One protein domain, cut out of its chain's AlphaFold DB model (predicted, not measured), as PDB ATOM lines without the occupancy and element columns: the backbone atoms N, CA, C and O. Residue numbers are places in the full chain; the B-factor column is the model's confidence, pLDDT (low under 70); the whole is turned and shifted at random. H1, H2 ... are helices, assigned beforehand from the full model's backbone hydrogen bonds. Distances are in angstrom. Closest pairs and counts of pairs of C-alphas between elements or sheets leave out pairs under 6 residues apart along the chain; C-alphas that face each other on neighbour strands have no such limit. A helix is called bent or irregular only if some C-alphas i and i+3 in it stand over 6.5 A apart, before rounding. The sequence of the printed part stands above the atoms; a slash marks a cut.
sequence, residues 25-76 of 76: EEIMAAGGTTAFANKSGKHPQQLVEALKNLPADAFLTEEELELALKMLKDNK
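What this domain is: This is residues 25 to 76 of the 76 residues of an uncharacterized protein of Mucilaginibacter arboris (UniProt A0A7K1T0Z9). What shape does the backbone make? It is an open, flat U of four helices strung one after another: the short H1 and H2 make one arm, H3 makes the base, and the longest helix, H4, is the other arm, reached over the link of residues 53 to 61. The middle of the U, between H2 and H4, is empty. What is it made of, and how large is it? The printed part has 52 residues with four named helices in the order H1, H2, H3, H4 and no named strand, and its class is all helix. It is extended, with a radius of gyration of the C-alphas of 16.8 A, and the C-alphas span 42 by 32 by 9 A.

Where its parts are: Where does the first helix begin? H1 is residues 25 to 29, with C-alpha 25 at (154.831, 155.884, 99.049). Which helices follow? H2 is residues 33 to 39, 9.9 A from first to last C-alpha. H3 is residues 44 to 52, 12.6 A long by the same measure, and begins with C-alpha 44 at (144.955, 173.997, 107.191). Where does the last helix end? H4 is residues 62 to 74, 18.3 A from first to last C-alpha, and ends with C-alpha 74 at (122.290, 164.158, 86.489).

How they stand to each other: Which helices touch? H1 and H2 only just touch, and only at the corner by their link, with 3 pairs of C-alphas within 8 A. Their closest C-alphas are those of Ile 27 and Phe 36, 5.6 A apart, and their centres are 9.9 A apart. How do H3 and H4 stand to the rest? H3 touches no helix and is apart from H1, H2 and H4. H4 touches no helix and is apart from H1 and H2 too. What do the N and O atoms show? In H1, H2, H3 and H4 every O i to N i+4 pair is within hydrogen-bond range, and no helix is bent.

The domain as a whole: How far does the domain reach? The two C-alphas farthest apart are those of Ala 29 and Glu 63, at 43.0 A. Are there cuts or long links? The printed part has no cut, and it ends at residue 76, the chain's last residue. The links H1 to H2 and H2 to H3 are tight, the link H3 to H4 is short with 9 residues, and no link is long. Which stretches stand free? Residues 45 to 50 of H3, residues 52 to 58, residues 61 to 67, of which 62 to 67 belong to H4, and residues 69 to 76, of which 69 to 74 belong to H4, stand free. How confident is the model? The mean pLDDT of the printed part is 89.1, and residues 75 to 76 are under 70.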
ATOM      1  N   GLU A  25     153.725 156.304  98.191       96.06
ATOM      2  CA  GLU A  25     154.831 155.884  99.049       96.06
ATOM      3  C   GLU A  25     155.483 157.078  99.745       96.06
ATOM      4  O   GLU A  25     155.760 156.997 100.939       96.06
ATOM      5  N   GLU A  26     155.674 158.202  99.049       91.94
ATOM      6  CA  GLU A  26     156.213 159.430  99.646       91.94
ATOM      7  C   GLU A  26     155.285 159.990 100.732       91.94
ATOM      8  O   GLU A  26     155.736 160.368 101.817       91.94
ATOM      9  N   ILE A  27     153.975 159.994 100.472       93.44
ATOM     10  CA  ILE A  27     152.961 160.439 101.436       93.44
ATOM     11  C   ILE A  27     152.940 159.508 102.656       93.44
ATOM     12  O   ILE A  27     152.889 159.969 103.800       93.44
ATOM     13  N   MET A  28     153.017 158.196 102.434       95.88
ATOM     14  CA  MET A  28     153.033 157.201 103.505       95.88
ATOM     15  C   MET A  28     154.319 157.284 104.334       95.88
ATOM     16  O   MET A  28     154.247 157.326 105.561       95.88
ATOM     17  N   ALA A  29     155.482 157.410 103.690       94.69
ATOM     18  CA  ALA A  29     156.776 157.584 104.351       94.69
ATOM     19  C   ALA A  29     156.850 158.887 105.162       94.69
ATOM     20  O   ALA A  29     157.545 158.967 106.177       94.69
ATOM     21  N   ALA A  30     156.101 159.916 104.761       92.50
ATOM     22  CA  ALA A  30     155.984 161.146 105.528       92.50
ATOM     23  C   ALA A  30     155.175 160.992 106.829       92.50
ATOM     24  O   ALA A  30     155.280 161.884 107.674       92.50
ATOM     25  N   GLY A  31     154.441 159.885 107.009       93.62
ATOM     26  CA  GLY A  31     153.552 159.621 108.146       93.62
ATOM     27  C   GLY A  31     152.063 159.774 107.815       93.62
ATOM     28  O   GLY A  31     151.264 160.021 108.717       93.62
ATOM     29  N   GLY A  32     151.689 159.679 106.534       94.12
ATOM     30  CA  GLY A  32     150.325 159.878 106.041       94.12
ATOM     31  C   GLY A  32     150.057 161.304 105.548       94.12
ATOM     32  O   GLY A  32     150.905 162.194 105.636       94.12
ATOM     33  N   THR A  33     148.848 161.539 105.030       92.50
ATOM     34  CA  THR A  33     148.460 162.792 104.348       92.50
ATOM     35  C   THR A  33     148.624 164.035 105.223       92.50
ATOM     36  O   THR A  33     149.157 165.042 104.763       92.50
ATOM     37  N   THR A  34     148.234 163.963 106.498       91.19
ATOM     38  CA  THR A  34     148.349 165.084 107.443       91.19
ATOM     39  C   THR A  34     149.806 165.442 107.731       91.19
ATOM     40  O   THR A  34     150.183 166.615 107.702       91.19
ATOM     41  N   ALA A  35     150.652 164.439 107.985       92.12
ATOM     42  CA  ALA A  35     152.070 164.659 108.257       92.12
ATOM     43  C   ALA A  35     152.803 165.178 107.010       92.12
ATOM     44  O   ALA A  35     153.619 166.096 107.104       92.12
ATOM     45  N   PHE A  36     152.454 164.648 105.837       93.19
ATOM     46  CA  PHE A  36     152.946 165.116 104.547       93.19
ATOM     47  C   PHE A  36     152.585 166.586 104.276       93.19
ATOM     48  O   PHE A  36     153.455 167.372 103.895       93.19
ATOM     49  N   ALA A  37     151.328 166.978 104.512       89.69
ATOM     50  CA  ALA A  37     150.866 168.354 104.331       89.69
ATOM     51  C   ALA A  37     151.638 169.329 105.233       89.69
ATOM     52  O   ALA A  37     152.175 170.322 104.741       89.69
ATOM     53  N   ASN A  38     151.799 168.987 106.516       89.44
ATOM     54  CA  ASN A  38     152.580 169.786 107.461       89.44
ATOM     55  C   ASN A  38     154.055 169.912 107.041       89.44
ATOM     56  O   ASN A  38     154.595 171.014 107.056       89.44
ATOM     57  N   LYS A  39     154.705 168.817 106.610       89.12
ATOM     58  CA  LYS A  39     156.089 168.854 106.089       89.12
ATOM     59  C   LYS A  39     156.224 169.694 104.820       89.12
ATOM     60  O   LYS A  39     157.264 170.301 104.597       89.12
ATOM     61  N   SER A  40     155.174 169.736 104.006       87.88
ATOM     62  CA  SER A  40     155.116 170.528 102.774       87.88
ATOM     63  C   SER A  40     154.749 171.997 103.016       87.88
ATOM     64  O   SER A  40     154.513 172.723 102.052       87.88
ATOM     65  N   GLY A  41     154.642 172.430 104.280       87.50
ATOM     66  CA  GLY A  41     154.243 173.787 104.652       87.50
ATOM     67  C   GLY A  41     152.790 174.121 104.307       87.50
ATOM     68  O   GLY A  41     152.433 175.292 104.279       87.50
ATOM     69  N   LYS A  42     151.959 173.110 104.021       85.56
ATOM     70  CA  LYS A  42     150.534 173.264 103.713       85.56
ATOM     71  C   LYS A  42     149.734 173.088 104.996       85.56
ATOM     72  O   LYS A  42     149.300 171.982 105.320       85.56
ATOM     73  N   HIS A  43     149.561 174.176 105.736       86.44
ATOM     74  CA  HIS A  43     148.821 174.155 106.993       86.44
ATOM     75  C   HIS A  43     147.338 174.483 106.762       86.44
ATOM     76  O   HIS A  43     147.039 175.476 106.094       86.44
ATOM     77  N   PRO A  44     146.387 173.715 107.331       80.50
ATOM     78  CA  PRO A  44     144.955 173.997 107.191       80.50
ATOM     79  C   PRO A  44     144.560 175.426 107.590       80.50
ATOM     80  O   PRO A  44     143.642 175.999 107.016       80.50
ATOM     81  N   GLN A  45     145.277 176.026 108.540       86.56
ATOM     82  CA  GLN A  45     145.067 177.398 108.996       86.56
ATOM     83  C   GLN A  45     145.257 178.415 107.865       86.56
ATOM     84  O   GLN A  45     144.441 179.322 107.727       86.56
ATOM     85  N   GLN A  46     146.265 178.222 107.007       86.69
ATOM     86  CA  GLN A  46     146.516 179.103 105.862       86.69
ATOM     87  C   GLN A  46     145.374 179.034 104.848       86.69
ATOM     88  O   GLN A  46     144.995 180.049 104.272       86.69
ATOM     89  N   LEU A  47     144.792 177.845 104.653       85.38
ATOM     90  CA  LEU A  47     143.614 177.685 103.806       85.38
ATOM     91  C   LEU A  47     142.417 178.435 104.397       85.38
ATOM     92  O   LEU A  47     141.742 179.158 103.677       85.38
ATOM     93  N   VAL A  48     142.170 178.307 105.703       88.00
ATOM     94  CA  VAL A  48     141.071 179.018 106.377       88.00
ATOM     95  C   VAL A  48     141.237 180.535 106.271       88.00
ATOM     96  O   VAL A  48     140.267 181.238 106.005       88.00
ATOM     97  N   GLU A  49     142.449 181.051 106.463       90.44
ATOM     98  CA  GLU A  49     142.744 182.478 106.300       90.44
ATOM     99  C   GLU A  49     142.546 182.942 104.856       90.44
ATOM    100  O   GLU A  49     141.905 183.966 104.628       90.44
ATOM    101  N   ALA A  50     143.019 182.167 103.878       87.88
ATOM    102  CA  ALA A  50     142.804 182.462 102.466       87.88
ATOM    103  C   ALA A  50     141.309 182.494 102.116       87.88
ATOM    104  O   ALA A  50     140.863 183.429 101.460       87.88
ATOM    105  N   LEU A  51     140.527 181.529 102.611       88.12
ATOM    106  CA  LEU A  51     139.079 181.466 102.388       88.12
ATOM    107  C   LEU A  51     138.340 182.663 102.999       88.12
ATOM    108  O   LEU A  51     137.391 183.153 102.398       88.12
ATOM    109  N   LYS A  52     138.775 183.170 104.158       89.19
ATOM    110  CA  LYS A  52     138.188 184.375 104.775       89.19
ATOM    111  C   LYS A  52     138.458 185.656 103.987       89.19
ATOM    112  O   LYS A  52     137.683 186.598 104.099       89.19
ATOM    113  N   ASN A  53     139.559 185.697 103.242       91.69
ATOM    114  CA  ASN A  53     139.954 186.854 102.440       91.69
ATOM    115  C   ASN A  53     139.345 186.841 101.032       91.69
ATOM    116  O   ASN A  53     139.553 187.792 100.276       91.69
ATOM    117  N   LEU A  54     138.633 185.775 100.657       90.44
ATOM    118  CA  LEU A  54     137.930 185.728  99.383       90.44
ATOM    119  C   LEU A  54     136.748 186.706  99.384       90.44
ATOM    120  O   LEU A  54     136.116 186.917 100.424       90.44
ATOM    121  N   PRO A  55     136.435 187.309  98.227       90.12
ATOM    122  CA  PRO A  55     135.262 188.154  98.110       90.12
ATOM    123  C   PRO A  55     133.989 187.303  98.252       90.12
ATOM    124  O   PRO A  55     133.997 186.093  98.029       90.12
ATOM    125  N   ALA A  56     132.891 187.927  98.678       82.38
ATOM    126  CA  ALA A  56     131.656 187.207  98.997       82.38
ATOM    127  C   ALA A  56     131.042 186.483  97.784       82.38
ATOM    128  O   ALA A  56     130.368 185.475  97.955       82.38
ATOM    129  N   ASP A  57     131.314 186.974  96.576       85.31
ATOM    130  CA  ASP A  57     130.910 186.397  95.291       85.31
ATOM    131  C   ASP A  57     131.824 185.254  94.808       85.31
ATOM    132  O   ASP A  57     131.552 184.644  93.778       85.31
ATOM    133  N   ALA A  58     132.900 184.931  95.536       84.06
ATOM    134  CA  ALA A  58     133.731 183.759  95.244       84.06
ATOM    135  C   ALA A  58     133.076 182.440  95.679       84.06
ATOM    136  O   ALA A  58     133.522 181.365  95.271       84.06
ATOM    137  N   PHE A  59     132.062 182.513  96.541       87.69
ATOM    138  CA  PHE A  59     131.293 181.362  96.989       87.69
ATOM    139  C   PHE A  59     129.982 181.290  96.217       87.69
ATOM    140  O   PHE A  59     129.381 182.315  95.909       87.69
ATOM    141  N   LEU A  60     129.539 180.063  95.941       89.62
ATOM    142  CA  LEU A  60     128.235 179.832  95.333       89.62
ATOM    143  C   LEU A  60     127.134 180.348  96.259       89.62
ATOM    144  O   LEU A  60     127.198 180.143  97.476       89.62
ATOM    145  N   THR A  61     126.103 180.954  95.678       90.94
ATOM    146  CA  THR A  61     124.844 181.158  96.399       90.94
ATOM    147  C   THR A  61     124.158 179.817  96.662       90.94
ATOM    148  O   THR A  61     124.527 178.784  96.098       90.94
ATOM    149  N   GLU A  62     123.137 179.815  97.518       91.44
ATOM    150  CA  GLU A  62     122.360 178.601  97.794       91.44
ATOM    151  C   GLU A  62     121.720 178.049  96.509       91.44
ATOM    152  O   GLU A  62     121.749 176.846  96.256       91.44
ATOM    153  N   GLU A  63     121.216 178.931  95.645       92.94
ATOM    154  CA  GLU A  63     120.595 178.559  94.374       92.94
ATOM    155  C   GLU A  63     121.618 177.982  93.385       92.94
ATOM    156  O   GLU A  63     121.346 176.995  92.695       92.94
ATOM    157  N   GLU A  64     122.813 178.572  93.322       90.75
ATOM    158  CA  GLU A  64     123.911 178.076  92.492       90.75
ATOM    159  C   GLU A  64     124.433 176.728  92.994       90.75
ATOM    160  O   GLU A  64     124.731 175.837  92.194       90.75
ATOM    161  N   LEU A  65     124.501 176.549  94.315       92.94
ATOM    162  CA  LEU A  65     124.862 175.287  94.944       92.94
ATOM    163  C   LEU A  65     123.834 174.199  94.621       92.94
ATOM    164  O   LEU A  65     124.214 173.098  94.216       92.94
ATOM    165  N   GLU A  66     122.541 174.495  94.761       94.56
ATOM    166  CA  GLU A  66     121.464 173.556  94.441       94.56
ATOM    167  C   GLU A  66     121.512 173.142  92.964       94.56
ATOM    168  O   GLU A  66     121.444 171.950  92.638       94.56
ATOM    169  N   LEU A  67     121.713 174.111  92.067       93.88
ATOM    170  CA  LEU A  67     121.853 173.858  90.639       93.88
ATOM    171  C   LEU A  67     123.085 172.997  90.327       93.88
ATOM    172  O   LEU A  67     122.974 172.017  89.586       93.88
ATOM    173  N   ALA A  68     124.241 173.315  90.913       92.31
ATOM    174  CA  ALA A  68     125.473 172.552  90.724       92.31
ATOM    175  C   ALA A  68     125.328 171.106  91.226       92.31
ATOM    176  O   ALA A  68     125.739 170.161  90.548       92.31
ATOM    177  N   LEU A  69     124.685 170.907  92.381       94.56
ATOM    178  CA  LEU A  69     124.403 169.579  92.929       94.56
ATOM    179  C   LEU A  69     123.449 168.779  92.041       94.56
ATOM    180  O   LEU A  69     123.630 167.569  91.886       94.56
ATOM    181  N   LYS A  70     122.446 169.434  91.451       94.38
ATOM    182  CA  LYS A  70     121.547 168.803  90.485       94.38
ATOM    183  C   LYS A  70     122.305 168.367  89.230       94.38
ATOM    184  O   LYS A  70     122.244 167.195  88.872       94.38
ATOM    185  N   MET A  71     123.109 169.253  88.639       92.81
ATOM    186  CA  MET A  71     123.939 168.928  87.471       92.81
ATOM    187  C   MET A  71     124.917 167.778  87.737       92.81
ATOM    188  O   MET A  71     125.139 166.946  86.858       92.81
ATOM    189  N   LEU A  72     125.499 167.709  88.938       92.00
ATOM    190  CA  LEU A  72     126.404 166.627  89.329       92.00
ATOM    191  C   LEU A  72     125.681 165.277  89.439       92.00
ATOM    192  O   LEU A  72     126.243 164.249  89.070       92.00
ATOM    193  N   LYS A  73     124.449 165.271  89.960       92.25
ATOM    194  CA  LYS A  73     123.626 164.058  90.078       92.25
ATOM    195  C   LYS A  73     123.134 163.563  88.723       92.25
ATOM    196  O   LYS A  73     123.095 162.355  88.521       92.25
ATOM    197  N   ASP A  74     122.802 164.479  87.822       89.12
ATOM    198  CA  ASP A  74     122.290 164.158  86.489       89.12
ATOM    199  C   ASP A  74     123.408 163.708  85.518       89.12
ATOM    200  O   ASP A  74     123.120 163.073  84.510       89.12
ATOM    201  N   ASN A  75     124.684 163.997  85.827       64.06
ATOM    202  CA  ASN A  75     125.872 163.540  85.078       64.06
ATOM    203  C   ASN A  75     126.464 162.203  85.582       64.06
ATOM    204  O   ASN A  75     127.612 161.878  85.265       64.06
ATOM    205  N   LYS A  76     125.717 161.447  86.390       52.66
ATOM    206  CA  LYS A  76     126.091 160.106  86.860       52.66
ATOM    207  C   LYS A  76     125.432 159.023  86.018       52.66
ATOM    208  O   LYS A  76     126.121 158.011  85.764       52.66
TER     209      LYS A  76